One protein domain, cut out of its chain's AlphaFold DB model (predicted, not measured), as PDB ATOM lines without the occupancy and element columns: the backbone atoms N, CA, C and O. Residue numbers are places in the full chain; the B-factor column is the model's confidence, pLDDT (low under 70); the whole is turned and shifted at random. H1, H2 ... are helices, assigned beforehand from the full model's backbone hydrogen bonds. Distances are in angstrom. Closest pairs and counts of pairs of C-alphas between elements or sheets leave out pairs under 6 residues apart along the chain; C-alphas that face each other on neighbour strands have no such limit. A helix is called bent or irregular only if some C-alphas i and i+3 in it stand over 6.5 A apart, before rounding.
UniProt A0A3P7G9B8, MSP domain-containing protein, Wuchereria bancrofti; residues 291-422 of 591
ATOM      1  N   THR A 291     -20.418 -13.220  53.011       35.78
ATOM      2  CA  THR A 291     -20.767 -14.297  52.076       35.78
ATOM      3  C   THR A 291     -22.018 -14.010  51.232       35.78
ATOM      4  O   THR A 291     -22.017 -14.263  50.032       35.78
ATOM      5  N   VAL A 292     -23.092 -13.453  51.810       34.98
ATOM      6  CA  VAL A 292     -24.380 -13.313  51.084       34.98
ATOM      7  C   VAL A 292     -24.515 -11.973  50.352       34.98
ATOM      8  O   VAL A 292     -25.229 -11.899  49.353       34.98
ATOM      9  N   VAL A 293     -23.746 -10.948  50.751       37.60
ATOM     10  CA  VAL A 293     -23.580  -9.702  49.965       37.60
ATOM     11  C   VAL A 293     -23.151 -10.021  48.542       37.60
ATOM     12  O   VAL A 293     -23.656  -9.439  47.585       37.60
ATOM     13  N   ILE A 294     -22.174 -10.925  48.437       38.19
ATOM     14  CA  ILE A 294     -21.501 -11.243  47.189       38.19
ATOM     15  C   ILE A 294     -22.461 -12.047  46.317       38.19
ATOM     16  O   ILE A 294     -22.711 -11.637  45.192       38.19
ATOM     17  N   ILE A 295     -23.110 -13.082  46.860       37.96
ATOM     18  CA  ILE A 295     -24.099 -13.885  46.122       37.96
ATOM     19  C   ILE A 295     -25.248 -13.011  45.581       37.96
ATOM     20  O   ILE A 295     -25.529 -13.053  44.385       37.96
ATOM     21  N   GLN A 296     -25.883 -12.166  46.408       34.85
ATOM     22  CA  GLN A 296     -27.032 -11.369  45.948       34.85
ATOM     23  C   GLN A 296     -26.651 -10.227  44.986       34.85
ATOM     24  O   GLN A 296     -27.400  -9.967  44.042       34.85
ATOM     25  N   ASN A 297     -25.486  -9.585  45.154       37.23
ATOM     26  CA  ASN A 297     -25.012  -8.576  44.193       37.23
ATOM     27  C   ASN A 297     -24.440  -9.190  42.903       37.23
ATOM     28  O   ASN A 297     -24.571  -8.575  41.848       37.23
ATOM     29  N   MET A 298     -23.832 -10.383  42.948       39.70
ATOM     30  CA  MET A 298     -23.383 -11.093  41.741       39.70
ATOM     31  C   MET A 298     -24.565 -11.511  40.868       39.70
ATOM     32  O   MET A 298     -24.494 -11.402  39.649       39.70
ATOM     33  N   GLN A 299     -25.670 -11.943  41.479       40.91
ATOM     34  CA  GLN A 299     -26.822 -12.479  40.751       40.91
ATOM     35  C   GLN A 299     -27.728 -11.399  40.120       40.91
ATOM     36  O   GLN A 299     -28.689 -11.744  39.439       40.91
ATOM     37  N   THR A 300     -27.442 -10.102  40.324       39.00
ATOM     38  CA  THR A 300     -28.202  -8.973  39.729       39.00
ATOM     39  C   THR A 300     -27.353  -7.760  39.296       39.00
ATOM     40  O   THR A 300     -27.906  -6.717  38.948       39.00
ATOM     41  N   GLY A 301     -26.018  -7.849  39.299       41.44
ATOM     42  CA  GLY A 301     -25.127  -6.727  38.966       41.44
ATOM     43  C   GLY A 301     -24.535  -6.781  37.552       41.44
ATOM     44  O   GLY A 301     -23.895  -7.761  37.187       41.44
ATOM     45  N   GLU A 302     -24.606  -5.676  36.796       49.96
ATOM     46  CA  GLU A 302     -24.026  -5.488  35.438       49.96
ATOM     47  C   GLU A 302     -22.469  -5.476  35.388       49.96
ATOM     48  O   GLU A 302     -21.836  -4.906  34.488       49.96
ATOM     49  N   LYS A 303     -21.826  -6.060  36.403       57.24
ATOM     50  CA  LYS A 303     -20.405  -5.900  36.739       57.24
ATOM     51  C   LYS A 303     -19.509  -7.059  36.310       57.24
ATOM     52  O   LYS A 303     -18.329  -7.012  36.633       57.24
ATOM     53  N   HIS A 304     -20.055  -8.062  35.622       62.86
ATOM     54  CA  HIS A 304     -19.304  -9.247  35.219       62.86
ATOM     55  C   HIS A 304     -19.204  -9.420  33.703       62.86
ATOM     56  O   HIS A 304     -20.215  -9.391  32.996       62.86
ATOM     57  N   MET A 305     -17.983  -9.668  33.225       68.13
ATOM     58  CA  MET A 305     -17.609  -9.945  31.836       68.13
ATOM     59  C   MET A 305     -18.555 -10.951  31.173       68.13
ATOM     60  O   MET A 305     -19.097 -10.690  30.098       68.13
ATOM     61  N   THR A 306     -18.811 -12.074  31.848       70.80
ATOM     62  CA  THR A 306     -19.704 -13.139  31.377       70.80
ATOM     63  C   THR A 306     -21.121 -12.610  31.138       70.80
ATOM     64  O   THR A 306     -21.673 -12.800  30.059       70.80
ATOM     65  N   GLY A 307     -21.682 -11.848  32.084       65.54
ATOM     66  CA  GLY A 307     -23.012 -11.241  31.944       65.54
ATOM     67  C   GLY A 307     -23.108 -10.254  30.775       65.54
ATOM     68  O   GLY A 307     -24.122 -10.218  30.083       65.54
ATOM     69  N   ARG A 308     -22.036  -9.507  30.479       73.68
ATOM     70  CA  ARG A 308     -21.982  -8.597  29.317       73.68
ATOM     71  C   ARG A 308     -22.013  -9.354  27.990       73.68
ATOM     72  O   ARG A 308     -22.772  -8.981  27.099       73.68
ATOM     73  N   GLY A 309     -21.236 -10.435  27.876       75.67
ATOM     74  CA  GLY A 309     -21.252 -11.306  26.695       75.67
ATOM     75  C   GLY A 309     -22.621 -11.952  26.468       75.67
ATOM     76  O   GLY A 309     -23.130 -11.951  25.348       75.67
ATOM     77  N   LEU A 310     -23.266 -12.430  27.536       77.67
ATOM     78  CA  LEU A 310     -24.612 -12.994  27.439       77.67
ATOM     79  C   LEU A 310     -25.690 -11.959  27.127       77.67
ATOM     80  O   LEU A 310     -26.594 -12.268  26.356       77.67
ATOM     81  N   ARG A 311     -25.588 -10.729  27.642       76.66
ATOM     82  CA  ARG A 311     -26.504  -9.642  27.280       76.66
ATOM     83  C   ARG A 311     -26.437  -9.309  25.790       76.66
ATOM     84  O   ARG A 311     -27.481  -9.214  25.158       76.66
ATOM     85  N   PHE A 312     -25.238  -9.225  25.211       80.43
ATOM     86  CA  PHE A 312     -25.063  -9.030  23.766       80.43
ATOM     87  C   PHE A 312     -25.702 -10.168  22.946       80.43
ATOM     88  O   PHE A 312     -26.380  -9.923  21.949       80.43
ATOM     89  N   LEU A 313     -25.556 -11.420  23.393       78.30
ATOM     90  CA  LEU A 313     -26.191 -12.570  22.740       78.30
ATOM     91  C   LEU A 313     -27.716 -12.608  22.949       78.30
ATOM     92  O   LEU A 313     -28.441 -13.005  22.039       78.30
ATOM     93  N   ARG A 314     -28.233 -12.142  24.090       83.95
ATOM     94  CA  ARG A 314     -29.670 -11.918  24.329       83.95
ATOM     95  C   ARG A 314     -30.234 -10.819  23.426       83.95
ATOM     96  O   ARG A 314     -31.324 -10.988  22.888       83.95
ATOM     97  N   GLU A 315     -29.499  -9.731  23.220       85.76
ATOM     98  CA  GLU A 315     -29.885  -8.636  22.319       85.76
ATOM     99  C   GLU A 315     -29.957  -9.097  20.846       85.76
ATOM    100  O   GLU A 315     -30.765  -8.565  20.088       85.76
ATOM    101  N   GLN A 316     -29.210 -10.142  20.452       86.27
ATOM    102  CA  GLN A 316     -29.324 -10.778  19.127       86.27
ATOM    103  C   GLN A 316     -30.370 -11.907  19.036       86.27
ATOM    104  O   GLN A 316     -31.006 -12.064  17.996       86.27
ATOM    105  N   THR A 317     -30.532 -12.726  20.081       82.99
ATOM    106  CA  THR A 317     -31.350 -13.962  20.031       82.99
ATOM    107  C   THR A 317     -32.743 -13.830  20.645       82.99
ATOM    108  O   THR A 317     -33.604 -14.669  20.388       82.99
ATOM    109  N   GLY A 318     -32.976 -12.819  21.487       82.29
ATOM    110  CA  GLY A 318     -34.206 -12.653  22.268       82.29
ATOM    111  C   GLY A 318     -34.380 -13.642  23.432       82.29
ATOM    112  O   GLY A 318     -35.378 -13.547  24.146       82.29
ATOM    113  N   LEU A 319     -33.441 -14.572  23.639       81.54
ATOM    114  CA  LEU A 319     -33.478 -15.553  24.729       81.54
ATOM    115  C   LEU A 319     -33.066 -14.931  26.070       81.54
ATOM    116  O   LEU A 319     -32.361 -13.923  26.115       81.54
ATOM    117  N   ASP A 320     -33.488 -15.536  27.179       85.22
ATOM    118  CA  ASP A 320     -33.047 -15.108  28.503       85.22
ATOM    119  C   ASP A 320     -31.588 -15.513  28.781       85.22
ATOM    120  O   ASP A 320     -31.085 -16.527  28.292       85.22
ATOM    121  N   GLU A 321     -30.903 -14.708  29.593       83.22
ATOM    122  CA  GLU A 321     -29.482 -14.893  29.912       83.22
ATOM    123  C   GLU A 321     -29.197 -16.229  30.621       83.22
ATOM    124  O   GLU A 321     -28.116 -16.787  30.458       83.22
ATOM    125  N   PHE A 322     -30.149 -16.792  31.373       80.39
ATOM    126  CA  PHE A 322     -29.925 -18.035  32.111       80.39
ATOM    127  C   PHE A 322     -30.015 -19.267  31.199       80.39
ATOM    128  O   PHE A 322     -29.100 -20.094  31.190       80.39
ATOM    129  N   SER A 323     -31.050 -19.358  30.360       83.45
ATOM    130  CA  SER A 323     -31.156 -20.398  29.328       83.45
ATOM    131  C   SER A 323     -29.995 -20.326  28.337       83.45
ATOM    132  O   SER A 323     -29.474 -21.365  27.931       83.45
ATOM    133  N   LEU A 324     -29.548 -19.119  27.974       86.34
ATOM    134  CA  LEU A 324     -28.418 -18.930  27.064       86.34
ATOM    135  C   LEU A 324     -27.081 -19.351  27.708       86.34
ATOM    136  O   LEU A 324     -26.259 -19.975  27.034       86.34
ATOM    137  N   ALA A 325     -26.891 -19.123  29.015       83.71
ATOM    138  CA  ALA A 325     -25.749 -19.656  29.768       83.71
ATOM    139  C   ALA A 325     -25.737 -21.189  29.779       83.71
ATOM    140  O   ALA A 325     -24.705 -21.801  29.504       83.71
ATOM    141  N   ILE A 326     -26.890 -21.808  30.053       85.75
ATOM    142  CA  ILE A 326     -27.045 -23.268  30.039       85.75
ATOM    143  C   ILE A 326     -26.774 -23.822  28.638       85.75
ATOM    144  O   ILE A 326     -26.033 -24.790  28.508       85.75
ATOM    145  N   PHE A 327     -27.317 -23.202  27.588       88.75
ATOM    146  CA  PHE A 327     -27.152 -23.651  26.206       88.75
ATOM    147  C   PHE A 327     -25.682 -23.648  25.763       88.75
ATOM    148  O   PHE A 327     -25.195 -24.659  25.253       88.75
ATOM    149  N   ILE A 328     -24.949 -22.559  26.033       87.97
ATOM    150  CA  ILE A 328     -23.502 -22.488  25.775       87.97
ATOM    151  C   ILE A 328     -22.763 -23.542  26.609       87.97
ATOM    152  O   ILE A 328     -21.991 -24.319  26.056       87.97
ATOM    153  N   CYS A 329     -23.037 -23.624  27.915       86.93
ATOM    154  CA  CYS A 329     -22.382 -24.573  28.815       86.93
ATOM    155  C   CYS A 329     -22.573 -26.033  28.371       86.93
ATOM    156  O   CYS A 329     -21.608 -26.796  28.341       86.93
ATOM    157  N   VAL A 330     -23.784 -26.420  27.956       89.59
ATOM    158  CA  VAL A 330     -24.091 -27.768  27.450       89.59
ATOM    159  C   VAL A 330     -23.352 -28.049  26.140       89.59
ATOM    160  O   VAL A 330     -22.715 -29.095  26.031       89.59
ATOM    161  N   ILE A 331     -23.367 -27.126  25.172       90.33
ATOM    162  CA  ILE A 331     -22.657 -27.305  23.892       90.33
ATOM    163  C   ILE A 331     -21.145 -27.423  24.114       90.33
ATOM    164  O   ILE A 331     -20.519 -28.352  23.603       90.33
ATOM    165  N   THR A 332     -20.560 -26.534  24.922       88.00
ATOM    166  CA  THR A 332     -19.140 -26.585  25.288       88.00
ATOM    167  C   THR A 332     -18.800 -27.885  26.020       88.00
ATOM    168  O   THR A 332     -17.794 -28.506  25.697       88.00
ATOM    169  N   SER A 333     -19.646 -28.354  26.944       88.51
ATOM    170  CA  SER A 333     -19.421 -29.613  27.672       88.51
ATOM    171  C   SER A 333     -19.441 -30.836  26.751       88.51
ATOM    172  O   SER A 333     -18.556 -31.682  26.844       88.51
ATOM    173  N   VAL A 334     -20.405 -30.914  25.824       88.96
ATOM    174  CA  VAL A 334     -20.490 -32.005  24.837       88.96
ATOM    175  C   VAL A 334     -19.270 -31.999  23.909       88.96
ATOM    176  O   VAL A 334     -18.678 -33.052  23.670       88.96
ATOM    177  N   TYR A 335     -18.837 -30.821  23.443       89.02
ATOM    178  CA  TYR A 335     -17.628 -30.703  22.624       89.02
ATOM    179  C   TYR A 335     -16.358 -31.098  23.398       89.02
ATOM    180  O   TYR A 335     -15.508 -31.791  22.856       89.02
ATOM    181  N   LEU A 336     -16.236 -30.737  24.678       87.67
ATOM    182  CA  LEU A 336     -15.084 -31.113  25.516       87.67
ATOM    183  C   LEU A 336     -15.034 -32.608  25.894       87.67
ATOM    184  O   LEU A 336     -14.006 -33.069  26.392       87.67
ATOM    185  N   MET A 337     -16.117 -33.363  25.676       86.39
ATOM    186  CA  MET A 337     -16.160 -34.819  25.878       86.39
ATOM    187  C   MET A 337     -15.911 -35.625  24.593       86.39
ATOM    188  O   MET A 337     -15.292 -36.688  24.662       86.39
ATOM    189  N   VAL A 338     -16.414 -35.150  23.445       84.24
ATOM    190  CA  VAL A 338     -16.517 -35.939  22.193       84.24
ATOM    191  C   VAL A 338     -15.872 -35.244  20.977       84.24
ATOM    192  O   VAL A 338     -15.768 -35.840  19.910       84.24
ATOM    193  N   GLY A 339     -15.451 -33.984  21.102       83.13
ATOM    194  CA  GLY A 339     -14.852 -33.213  20.011       83.13
ATOM    195  C   GLY A 339     -13.425 -33.653  19.679       83.13
ATOM    196  O   GLY A 339     -12.597 -33.812  20.570       83.13
ATOM    197  N   GLU A 340     -13.140 -33.789  18.385       80.95
ATOM    198  CA  GLU A 340     -11.828 -34.177  17.841       80.95
ATOM    199  C   GLU A 340     -10.723 -33.190  18.276       80.95
ATOM    200  O   GLU A 340      -9.709 -33.603  18.831       80.95
ATOM    201  N   ASP A 341     -10.981 -31.879  18.186       82.02
ATOM    202  CA  ASP A 341     -10.090 -30.814  18.675       82.02
ATOM    203  C   ASP A 341     -10.421 -30.341  20.116       82.02
ATOM    204  O   ASP A 341     -10.252 -29.160  20.449       82.02
ATOM    205  N   ALA A 342     -10.904 -31.217  21.012       83.76
ATOM    206  CA  ALA A 342     -11.267 -30.832  22.390       83.76
ATOM    207  C   ALA A 342     -10.124 -30.124  23.155       83.76
ATOM    208  O   ALA A 342     -10.385 -29.196  23.929       83.76
ATOM    209  N   GLN A 343      -8.863 -30.489  22.877       83.08
ATOM    210  CA  GLN A 343      -7.668 -29.804  23.385       83.08
ATOM    211  C   GLN A 343      -7.656 -28.310  23.031       83.08
ATOM    212  O   GLN A 343      -7.346 -27.478  23.889       83.08
ATOM    213  N   MET A 344      -7.993 -27.954  21.783       82.26
ATOM    214  CA  MET A 344      -7.978 -26.561  21.332       82.26
ATOM    215  C   MET A 344      -9.011 -25.740  22.098       82.26
ATOM    216  O   MET A 344      -8.676 -24.678  22.617       82.26
ATOM    217  N   LEU A 345     -10.249 -26.234  22.227       86.04
ATOM    218  CA  LEU A 345     -11.295 -25.495  22.937       86.04
ATOM    219  C   LEU A 345     -10.976 -25.355  24.435       86.04
ATOM    220  O   LEU A 345     -11.131 -24.267  24.988       86.04
ATOM    221  N   ALA A 346     -10.480 -26.418  25.078       85.59
ATOM    222  CA  ALA A 346     -10.076 -26.380  26.482       85.59
ATOM    223  C   ALA A 346      -8.966 -25.351  26.724       85.59
ATOM    224  O   ALA A 346      -9.123 -24.439  27.539       85.59
ATOM    225  N   ASN A 347      -7.858 -25.455  25.984       84.95
ATOM    226  CA  ASN A 347      -6.706 -24.582  26.176       84.95
ATOM    227  C   ASN A 347      -6.985 -23.143  25.694       84.95
ATOM    228  O   ASN A 347      -6.438 -22.205  26.274       84.95
ATOM    229  N   ALA A 348      -7.898 -22.928  24.737       85.64
ATOM    230  CA  ALA A 348      -8.391 -21.595  24.380       85.64
ATOM    231  C   ALA A 348      -9.198 -20.959  25.522       85.64
ATOM    232  O   ALA A 348      -8.872 -19.851  25.943       85.64
ATOM    233  N   ILE A 349     -10.202 -21.650  26.077       85.92
ATOM    234  CA  ILE A 349     -11.011 -21.129  27.195       85.92
ATOM    235  C   ILE A 349     -10.113 -20.798  28.397       85.92
ATOM    236  O   ILE A 349     -10.211 -19.703  28.959       85.92
ATOM    237  N   LEU A 350      -9.216 -21.720  28.756       86.14
ATOM    238  CA  LEU A 350      -8.345 -21.628  29.932       86.14
ATOM    239  C   LEU A 350      -7.186 -20.627  29.798       86.14
ATOM    240  O   LEU A 350      -6.615 -20.233  30.810       86.14
ATOM    241  N   THR A 351      -6.850 -20.168  28.590       84.63
ATOM    242  CA  THR A 351      -5.878 -19.072  28.400       84.63
ATOM    243  C   THR A 351      -6.571 -17.737  28.155       84.63
ATOM    244  O   THR A 351      -6.258 -16.753  28.823       84.63
ATOM    245  N   VAL A 352      -7.557 -17.683  27.256       85.56
ATOM    246  CA  VAL A 352      -8.228 -16.432  26.872       85.56
ATOM    247  C   VAL A 352      -9.016 -15.837  28.039       85.56
ATOM    248  O   VAL A 352      -8.952 -14.628  28.236       85.56
ATOM    249  N   THR A 353      -9.690 -16.644  28.865       83.77
ATOM    250  CA  THR A 353     -10.468 -16.142  30.019       83.77
ATOM    251  C   THR A 353      -9.610 -15.361  31.033       83.77
ATOM    252  O   THR A 353      -9.922 -14.193  31.285       83.77
ATOM    253  N   PRO A 354      -8.515 -15.913  31.601       81.37
ATOM    254  CA  PRO A 354      -7.667 -15.166  32.532       81.37
ATOM    255  C   PRO A 354      -6.886 -14.028  31.857       81.37
ATOM    256  O   PRO A 354      -6.658 -13.008  32.506       81.37
ATOM    257  N   ILE A 355      -6.514 -14.140  30.573       82.96
ATOM    258  CA  ILE A 355      -5.918 -13.033  29.796       82.96
ATOM    259  C   ILE A 355      -6.909 -11.861  29.709       82.96
ATOM    260  O   ILE A 355      -6.569 -10.730  30.061       82.96
ATOM    261  N   LEU A 356      -8.154 -12.129  29.314       82.01
ATOM    262  CA  LEU A 356      -9.203 -11.127  29.123       82.01
ATOM    263  C   LEU A 356      -9.564 -10.419  30.444       82.01
ATOM    264  O   LEU A 356      -9.662  -9.192  30.483       82.01
ATOM    265  N   LEU A 357      -9.646 -11.165  31.551       79.83
ATOM    266  CA  LEU A 357      -9.841 -10.606  32.896       79.83
ATOM    267  C   LEU A 357      -8.613  -9.844  33.428       79.83
ATOM    268  O   LEU A 357      -8.763  -8.879  34.172       79.83
ATOM    269  N   THR A 358      -7.393 -10.232  33.042       78.61
ATOM    270  CA  THR A 358      -6.163  -9.547  33.485       78.61
ATOM    271  C   THR A 358      -5.930  -8.224  32.752       78.61
ATOM    272  O   THR A 358      -5.429  -7.283  33.371       78.61
ATOM    273  N   TYR A 359      -6.278  -8.142  31.462       77.54
ATOM    274  CA  TYR A 359      -5.918  -7.008  30.600       77.54
ATOM    275  C   TYR A 359      -7.095  -6.123  30.164       77.54
ATOM    276  O   TYR A 359      -6.911  -4.914  30.064       77.54
ATOM    277  N   VAL A 360      -8.290  -6.679  29.923       79.40
ATOM    278  CA  VAL A 360      -9.459  -5.911  29.430       79.40
ATOM    279  C   VAL A 360     -10.437  -5.567  30.556       79.40
ATOM    280  O   VAL A 360     -11.034  -4.492  30.542       79.40
ATOM    281  N   PHE A 361     -10.556  -6.426  31.574       77.35
ATOM    282  CA  PHE A 361     -11.431  -6.197  32.731       77.35
ATOM    283  C   PHE A 361     -10.658  -6.131  34.063       77.35
ATOM    284  O   PHE A 361     -10.975  -6.874  34.990       77.35
ATOM    285  N   PRO A 362      -9.681  -5.212  34.228       76.61
ATOM    286  CA  PRO A 362      -8.827  -5.152  35.421       76.61
ATOM    287  C   PRO A 362      -9.588  -4.896  36.736       76.61
ATOM    288  O   PRO A 362      -9.063  -5.184  37.806       76.61
ATOM    289  N   ALA A 363     -10.828  -4.394  36.672       72.77
ATOM    290  CA  ALA A 363     -11.724  -4.247  37.825       72.77
ATOM    291  C   ALA A 363     -12.369  -5.572  38.297       72.77
ATOM    292  O   ALA A 363     -12.896  -5.630  39.404       72.77
ATOM    293  N   GLU A 364     -12.329  -6.619  37.469       73.99
ATOM    294  CA  GLU A 364     -12.783  -7.987  37.770       73.99
ATOM    295  C   GLU A 364     -11.603  -8.946  38.024       73.99
ATOM    296  O   GLU A 364     -11.802 -10.135  38.271       73.99
ATOM    297  N   LYS A 365     -10.362  -8.448  37.951       78.80
ATOM    298  CA  LYS A 365      -9.149  -9.253  38.092       78.80
ATOM    299  C   LYS A 365      -9.060  -9.869  39.504       78.80
ATOM    300  O   LYS A 365      -9.110  -9.124  40.486       78.80
ATOM    301  N   PRO A 366      -8.841 -11.193  39.637       75.49
ATOM    302  CA  PRO A 366      -8.649 -11.824  40.939       75.49
ATOM    303  C   PRO A 366      -7.331 -11.379  41.605       75.49
ATOM    304  O   PRO A 366      -6.375 -11.004  40.912       75.49
ATOM    305  N   PRO A 367      -7.230 -11.456  42.947       78.63
ATOM    306  CA  PRO A 367      -5.988 -11.240  43.679       78.63
ATOM    307  C   PRO A 367      -4.793 -11.998  43.083       78.63
ATOM    308  O   PRO A 367      -4.870 -13.196  42.807       78.63
ATOM    309  N   THR A 368      -3.648 -11.317  42.964       79.65
ATOM    310  CA  THR A 368      -2.382 -11.876  42.457       79.65
ATOM    311  C   THR A 368      -2.035 -13.288  42.969       79.65
ATOM    312  O   THR A 368      -1.682 -14.115  42.130       79.65
ATOM    313  N   PRO A 369      -2.148 -13.632  44.274       79.39
ATOM    314  CA  PRO A 369      -1.832 -14.989  44.731       79.39
ATOM    315  C   PRO A 369      -2.805 -16.064  44.212       79.39
ATOM    316  O   PRO A 369      -2.362 -17.166  43.895       79.39
ATOM    317  N   GLN A 370      -4.098 -15.755  44.048       78.72
ATOM    318  CA  GLN A 370      -5.055 -16.681  43.425       78.72
ATOM    319  C   GLN A 370      -4.717 -16.901  41.947       78.72
ATOM    320  O   GLN A 370      -4.746 -18.026  41.455       78.72
ATOM    321  N   LEU A 371      -4.347 -15.823  41.246       81.37
ATOM    322  CA  LEU A 371      -3.964 -15.868  39.837       81.37
ATOM    323  C   LEU A 371      -2.662 -16.662  39.627       81.37
ATOM    324  O   LEU A 371      -2.555 -17.407  38.658       81.37
ATOM    325  N   LEU A 372      -1.702 -16.576  40.557       81.18
ATOM    326  CA  LEU A 372      -0.490 -17.403  40.554       81.18
ATOM    327  C   LEU A 372      -0.826 -18.889  40.766       81.18
ATOM    328  O   LEU A 372      -0.341 -19.728  40.006       81.18
ATOM    329  N   ILE A 373      -1.707 -19.218  41.721       83.27
ATOM    330  CA  ILE A 373      -2.209 -20.591  41.910       83.27
ATOM    331  C   ILE A 373      -2.872 -21.099  40.627       83.27
ATOM    332  O   ILE A 373      -2.481 -22.157  40.135       83.27
ATOM    333  N   TYR A 374      -3.792 -20.330  40.037       86.01
ATOM    334  CA  TYR A 374      -4.443 -20.678  38.773       86.01
ATOM    335  C   TYR A 374      -3.426 -20.968  37.661       86.01
ATOM    336  O   TYR A 374      -3.488 -22.021  37.032       86.01
ATOM    337  N   TRP A 375      -2.459 -20.073  37.439       84.72
ATOM    338  CA  TRP A 375      -1.447 -20.244  36.396       84.72
ATOM    339  C   TRP A 375      -0.514 -21.435  36.662       84.72
ATOM    340  O   TRP A 375      -0.132 -22.121  35.715       84.72
ATOM    341  N   SER A 376      -0.194 -21.735  37.927       82.78
ATOM    342  CA  SER A 376       0.585 -22.928  38.296       82.78
ATOM    343  C   SER A 376      -0.192 -24.231  38.065       82.78
ATOM    344  O   SER A 376       0.364 -25.178  37.511       82.78
ATOM    345  N   ALA A 377      -1.491 -24.261  38.385       85.00
ATOM    346  CA  ALA A 377      -2.374 -25.394  38.124       85.00
ATOM    347  C   ALA A 377      -2.632 -25.588  36.621       85.00
ATOM    348  O   ALA A 377      -2.579 -26.713  36.132       85.00
ATOM    349  N   PHE A 378      -2.847 -24.504  35.865       85.98
ATOM    350  CA  PHE A 378      -2.964 -24.547  34.405       85.98
ATOM    351  C   PHE A 378      -1.673 -25.055  33.756       85.98
ATOM    352  O   PHE A 378      -1.737 -25.898  32.861       85.98
ATOM    353  N   GLY A 379      -0.514 -24.588  34.233       82.24
ATOM    354  CA  GLY A 379       0.793 -25.100  33.831       82.24
ATOM    355  C   GLY A 379       0.892 -26.603  34.075       82.24
ATOM    356  O   GLY A 379       1.020 -27.358  33.119       82.24
ATOM    357  N   LEU A 380       0.736 -27.046  35.327       83.67
ATOM    358  CA  LEU A 380       0.822 -28.457  35.716       83.67
ATOM    359  C   LEU A 380      -0.147 -29.360  34.937       83.67
ATOM    360  O   LEU A 380       0.260 -30.418  34.470       83.67
ATOM    361  N   LEU A 381      -1.400 -28.945  34.743       83.55
ATOM    362  CA  LEU A 381      -2.361 -29.711  33.944       83.55
ATOM    363  C   LEU A 381      -1.955 -29.748  32.463       83.55
ATOM    364  O   LEU A 381      -2.046 -30.791  31.835       83.55
ATOM    365  N   THR A 382      -1.421 -28.659  31.909       80.49
ATOM    366  CA  THR A 382      -0.916 -28.633  30.522       80.49
ATOM    367  C   THR A 382       0.372 -29.449  30.336       80.49
ATOM    368  O   THR A 382       0.632 -29.931  29.239       80.49
ATOM    369  N   LEU A 383       1.144 -29.687  31.404       76.92
ATOM    370  CA  LEU A 383       2.227 -30.681  31.424       76.92
ATOM    371  C   LEU A 383       1.708 -32.128  31.472       76.92
ATOM    372  O   LEU A 383       2.430 -33.044  31.089       76.92
ATOM    373  N   LEU A 384       0.475 -32.344  31.937       81.13
ATOM    374  CA  LEU A 384      -0.175 -33.654  31.976       81.13
ATOM    375  C   LEU A 384      -1.000 -33.960  30.714       81.13
ATOM    376  O   LEU A 384      -1.304 -35.131  30.496       81.13
ATOM    377  N   ASP A 385      -1.305 -32.966  29.866       80.26
ATOM    378  CA  ASP A 385      -2.068 -33.146  28.614       80.26
ATOM    379  C   ASP A 385      -1.530 -34.325  27.778       80.26
ATOM    380  O   ASP A 385      -2.307 -35.191  27.393       80.26
ATOM    381  N   SER A 386      -0.207 -34.445  27.595       72.46
ATOM    382  CA  SER A 386       0.414 -35.528  26.803       72.46
ATOM    383  C   SER A 386       0.217 -36.938  27.370       72.46
ATOM    384  O   SER A 386       0.410 -37.918  26.655       72.46
ATOM    385  N   ASN A 387      -0.122 -37.060  28.656       77.69
ATOM    386  CA  ASN A 387      -0.305 -38.347  29.329       77.69
ATOM    387  C   ASN A 387      -1.776 -38.790  29.329       77.69
ATOM    388  O   ASN A 387      -2.044 -39.983  29.442       77.69
ATOM    389  N   PHE A 388      -2.710 -37.840  29.198       78.51
ATOM    390  CA  PHE A 388      -4.159 -38.071  29.232       78.51
ATOM    391  C   PHE A 388      -4.867 -37.736  27.905       78.51
ATOM    392  O   PHE A 388      -6.088 -37.827  27.826       78.51
ATOM    393  N   GLU A 389      -4.124 -37.403  26.842       73.77
ATOM    394  CA  GLU A 389      -4.651 -37.133  25.490       73.77
ATOM    395  C   GLU A 389      -5.506 -38.297  24.939       73.77
ATOM    396  O   GLU A 389      -6.414 -38.085  24.139       73.77
ATOM    397  N   SER A 390      -5.268 -39.525  25.414       69.06
ATOM    398  CA  SER A 390      -6.025 -40.735  25.067       69.06
ATOM    399  C   SER A 390      -7.326 -40.946  25.865       69.06
ATOM    400  O   SER A 390      -8.118 -41.820  25.500       69.06
ATOM    401  N   GLU A 391      -7.584 -40.179  26.932       78.55
ATOM    402  CA  GLU A 391      -8.771 -40.334  27.782       78.55
ATOM    403  C   GLU A 391      -9.905 -39.377  27.370       78.55
ATOM    404  O   GLU A 391      -9.890 -38.174  27.649       78.55
ATOM    405  N   SER A 392     -10.950 -39.924  26.735       75.38
ATOM    406  CA  SER A 392     -12.169 -39.170  26.399       75.38
ATOM    407  C   SER A 392     -12.778 -38.530  27.654       75.38
ATOM    408  O   SER A 392     -13.103 -39.207  28.628       75.38
ATOM    409  N   GLY A 393     -12.926 -37.203  27.621       81.87
ATOM    410  CA  GLY A 393     -13.420 -36.403  28.743       81.87
ATOM    411  C   GLY A 393     -12.342 -35.786  29.644       81.87
ATOM    412  O   GLY A 393     -12.697 -34.930  30.457       81.87
ATOM    413  N   TYR A 394     -11.049 -36.104  29.479       86.24
ATOM    414  CA  TYR A 394      -9.968 -35.444  30.235       86.24
ATOM    415  C   TYR A 394     -10.036 -33.911  30.113       86.24
ATOM    416  O   TYR A 394     -10.001 -33.200  31.117       86.24
ATOM    417  N   TYR A 395     -10.240 -33.387  28.900       85.26
ATOM    418  CA  TYR A 395     -10.337 -31.945  28.656       85.26
ATOM    419  C   TYR A 395     -11.554 -31.285  29.321       85.26
ATOM    420  O   TYR A 395     -11.446 -30.155  29.801       85.26
ATOM    421  N   PHE A 396     -12.682 -31.993  29.445       86.82
ATOM    422  CA  PHE A 396     -13.814 -31.539  30.257       86.82
ATOM    423  C   PHE A 396     -13.436 -31.463  31.746       86.82
ATOM    424  O   PHE A 396     -13.677 -30.439  32.385       86.82
ATOM    425  N   ILE A 397     -12.776 -32.494  32.286       86.01
ATOM    426  CA  ILE A 397     -12.311 -32.520  33.684       86.01
ATOM    427  C   ILE A 397     -11.289 -31.400  33.944       86.01
ATOM    428  O   ILE A 397     -11.414 -30.691  34.942       86.01
ATOM    429  N   LYS A 398     -10.334 -31.172  33.031       88.00
ATOM    430  CA  LYS A 398      -9.346 -30.079  33.093       88.00
ATOM    431  C   LYS A 398     -10.025 -28.708  33.176       88.00
ATOM    432  O   LYS A 398      -9.663 -27.895  34.030       88.00
ATOM    433  N   VAL A 399     -11.030 -28.462  32.329       86.19
ATOM    434  CA  VAL A 399     -11.805 -27.211  32.338       86.19
ATOM    435  C   VAL A 399     -12.611 -27.065  33.630       86.19
ATOM    436  O   VAL A 399     -12.552 -26.005  34.246       86.19
ATOM    437  N   VAL A 400     -13.302 -28.113  34.091       85.77
ATOM    438  CA  VAL A 400     -14.078 -28.085  35.347       85.77
ATOM    439  C   VAL A 400     -13.181 -27.861  36.570       85.77
ATOM    440  O   VAL A 400     -13.527 -27.064  37.438       85.77
ATOM    441  N   LEU A 401     -12.013 -28.501  36.639       85.29
ATOM    442  CA  LEU A 401     -11.083 -28.373  37.763       85.29
ATOM    443  C   LEU A 401     -10.503 -26.953  37.878       85.29
ATOM    444  O   LEU A 401     -10.478 -26.382  38.967       85.29
ATOM    445  N   LEU A 402     -10.093 -26.353  36.757       84.49
ATOM    446  CA  LEU A 402      -9.610 -24.967  36.730       84.49
ATOM    447  C   LEU A 402     -10.743 -23.947  36.898       84.49
ATOM    448  O   LEU A 402     -10.528 -22.897  37.502       84.49
ATOM    449  N   ALA A 403     -11.957 -24.262  36.442       82.25
ATOM    450  CA  ALA A 403     -13.148 -23.475  36.741       82.25
ATOM    451  C   ALA A 403     -13.440 -23.454  38.253       82.25
ATOM    452  O   ALA A 403     -13.656 -22.384  38.809       82.25
ATOM    453  N   LEU A 404     -13.355 -24.595  38.947       80.34
ATOM    454  CA  LEU A 404     -13.549 -24.699  40.404       80.34
ATOM    455  C   LEU A 404     -12.444 -24.032  41.250       80.34
ATOM    456  O   LEU A 404     -12.620 -23.869  42.457       80.34
ATOM    457  N   LEU A 405     -11.325 -23.628  40.641       72.84
ATOM    458  CA  LEU A 405     -10.296 -22.797  41.280       72.84
ATOM    459  C   LEU A 405     -10.542 -21.286  41.115       72.84
ATOM    460  O   LEU A 405      -9.870 -20.502  41.783       72.84
ATOM    461  N   PHE A 406     -11.459 -20.881  40.227       69.65
ATOM    462  CA  PHE A 406     -11.585 -19.501  39.736       69.65
ATOM    463  C   PHE A 406     -13.016 -18.929  39.819       69.65
ATOM    464  O   PHE A 406     -13.195 -17.724  39.978       69.65
ATOM    465  N   LEU A 407     -14.051 -19.767  39.711       65.02
ATOM    466  CA  LEU A 407     -15.456 -19.364  39.789       65.02
ATOM    467  C   LEU A 407     -15.978 -19.412  41.231       65.02
ATOM    468  O   LEU A 407     -16.394 -20.457  41.736       65.02
ATOM    469  N   HIS A 408     -16.065 -18.234  41.847       54.00
ATOM    470  CA  HIS A 408     -16.918 -17.990  43.011       54.00
ATOM    471  C   HIS A 408     -18.339 -18.549  42.735       54.00
ATOM    472  O   HIS A 408     -18.899 -18.272  41.669       54.00
ATOM    473  N   PRO A 409     -18.949 -19.343  43.641       54.48
ATOM    474  CA  PRO A 409     -18.688 -19.426  45.084       54.48
ATOM    475  C   PRO A 409     -17.634 -20.461  45.513       54.48
ATOM    476  O   PRO A 409     -17.478 -20.711  46.708       54.48
ATOM    477  N   PHE A 410     -16.938 -21.108  44.576       57.00
ATOM    478  CA  PHE A 410     -15.863 -22.039  44.904       57.00
ATOM    479  C   PHE A 410     -14.531 -21.292  44.974       57.00
ATOM    480  O   PHE A 410     -13.743 -21.295  44.032       57.00
ATOM    481  N   ASP A 411     -14.266 -20.681  46.129       63.89
ATOM    482  CA  ASP A 411     -13.006 -19.988  46.432       63.89
ATOM    483  C   ASP A 411     -11.860 -21.000  46.685       63.89
ATOM    484  O   ASP A 411     -11.201 -21.007  47.728       63.89
ATOM    485  N   GLY A 412     -11.646 -21.927  45.744       67.07
ATOM    486  CA  GLY A 412     -10.676 -23.018  45.850       67.07
ATOM    487  C   GLY A 412      -9.245 -22.511  46.025       67.07
ATOM    488  O   GLY A 412      -8.503 -23.031  46.857       67.07
ATOM    489  N   ALA A 413      -8.890 -21.431  45.322       69.86
ATOM    490  CA  ALA A 413      -7.611 -20.754  45.499       69.86
ATOM    491  C   ALA A 413      -7.437 -20.167  46.916       69.86
ATOM    492  O   ALA A 413      -6.360 -20.309  47.492       69.86
ATOM    493  N   ASP A 414      -8.478 -19.587  47.529       70.45
ATOM    494  CA  ASP A 414      -8.385 -19.071  48.905       70.45
ATOM    495  C   ASP A 414      -8.333 -20.187  49.951       70.45
ATOM    496  O   ASP A 414      -7.641 -20.037  50.957       70.45
ATOM    497  N   ARG A 415      -8.980 -21.339  49.713       71.02
ATOM    498  CA  ARG A 415      -8.785 -22.533  50.556       71.02
ATOM    499  C   ARG A 415      -7.335 -23.015  50.512       71.02
ATOM    500  O   ARG A 415      -6.758 -23.296  51.559       71.02
ATOM    501  N   ILE A 416      -6.730 -23.063  49.325       74.18
ATOM    502  CA  ILE A 416      -5.315 -23.424  49.157       74.18
ATOM    503  C   ILE A 416      -4.412 -22.399  49.867       74.18
ATOM    504  O   ILE A 416      -3.536 -22.794  50.632       74.18
ATOM    505  N   LEU A 417      -4.666 -21.093  49.713       72.32
ATOM    506  CA  LEU A 417      -3.927 -20.041  50.428       72.32
ATOM    507  C   LEU A 417      -4.096 -20.119  51.950       72.32
ATOM    508  O   LEU A 417      -3.141 -19.852  52.679       72.32
ATOM    509  N   TRP A 418      -5.278 -20.500  52.439       74.95
ATOM    510  CA  TRP A 418      -5.532 -20.713  53.862       74.95
ATOM    511  C   TRP A 418      -4.712 -21.889  54.407       74.95
ATOM    512  O   TRP A 418      -4.025 -21.721  55.410       74.95
ATOM    513  N   HIS A 419      -4.690 -23.031  53.708       74.67
ATOM    514  CA  HIS A 419      -3.862 -24.180  54.091       74.67
ATOM    515  C   HIS A 419      -2.354 -23.880  54.028       74.67
ATOM    516  O   HIS A 419      -1.631 -24.239  54.953       74.67
ATOM    517  N   ILE A 420      -1.876 -23.179  52.991       75.74
ATOM    518  CA  ILE A 420      -0.461 -22.779  52.881       75.74
ATOM    519  C   ILE A 420      -0.075 -21.831  54.024       75.74
ATOM    520  O   ILE A 420       0.979 -22.011  54.634       75.74
ATOM    521  N   ARG A 421      -0.926 -20.844  54.345       77.40
ATOM    522  CA  ARG A 421      -0.699 -19.921  55.467       77.40
ATOM    523  C   ARG A 421      -0.712 -20.647  56.813       77.40
ATOM    524  O   ARG A 421       0.115 -20.317  57.655       77.40
ATOM    525  N   LEU A 422      -1.616 -21.609  57.009       72.83
ATOM    526  CA  LEU A 422      -1.670 -22.419  58.226       72.83
ATOM    527  C   LEU A 422      -0.362 -23.200  58.414       72.83
ATOM    528  O   LEU A 422       0.272 -23.048  59.449       72.83
TER     529      LEU A 422
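Overview. This is residues 291 to 422 of the 591 residues of the protein "MSP domain-containing protein" of Wuchereria bancrofti (UniProt A0A3P7G9B8). Three helices, H4, H5 and H6, stand side by side as a triangular bundle, and H3 reaches away slantwise from one end of it to H2, which crosses the far end of H3. H1 continues the H2 side without touching any helix, and H7 sticks out past the other end of the bundle, at the start of H5. The printed part has 132 residues with seven named helices, H1 to H7 in chain order, and no named strand; the class is all helix. It is compact, with a radius of gyration of the C-alphas of 16.0 A, and spans 42 by 42 by 26 A.

Arrangement. The longest helix, H5, residues 368 to 388, has a kink of 27 degrees near residue 382 and is only just irregular, with C-alphas 383 and 386 6.9 A apart. It forms a helical hairpin with H6, residues 394 to 403: they touch, opposite ways at a shallow tilt of 6 degrees, the closest C-alphas being those of Phe 388 and Tyr 394, 6.5 A apart. H4, residues 342 to 359, touches H6 with residues 342 to 350 alone, the same way at a shallow tilt of 18 degrees; the closest C-alphas are those of Ala 346 and Tyr 395, 6.0 A apart. H4 and H5 are close but not clearly touching, with the C-alphas of Leu 350 and Phe 378 7.6 A apart. H3, residues 321 to 338, touches H6 with residues 333 to 337 alone, opposite ways at a tilt of 38 degrees, only just steep; the C-alphas of Leu 336 and Phe 396 are closest, at 4.9 A. H3 and H4 touch only at the corner. H3 to H6 form an up-and-down bundle, each helix running against the one before; helix packing is part aligned, part crossed. H2, residues 305 to 317, touches H3 about perpendicular, at 78 degrees, closest at C-alphas 310 and 321, 5.8 A. H7, residues 412 to 422, touches residues 369 to 374 of H5, closest at C-alphas 413 and 370, 5.2 A. H1, residues 291 to 298, touches no helix. Every O i to N i+4 pair is within hydrogen-bond range in H2, H3, H6 and H7; H1 has 3 of 4, H4 13 of 14 and H5 15 of 17.

Along the chain. H1 begins at C-alpha 291, (-20.767, -14.297, 52.076). H5 spans 29.4 A, H3 25.9 A, H4 25.8 A and H2 18.6 A. H7 ends at C-alpha 422, (-1.670, -22.419, 58.226).

Size, cuts and confidence. The C-alphas farthest apart, of Gly 318 and Leu 422, are 49.5 A apart. The printed part has no cut and no long link. Mean pLDDT of the printed part is 75.9; residues 291 to 305, 307, 390 and 406 to 413 are under 70.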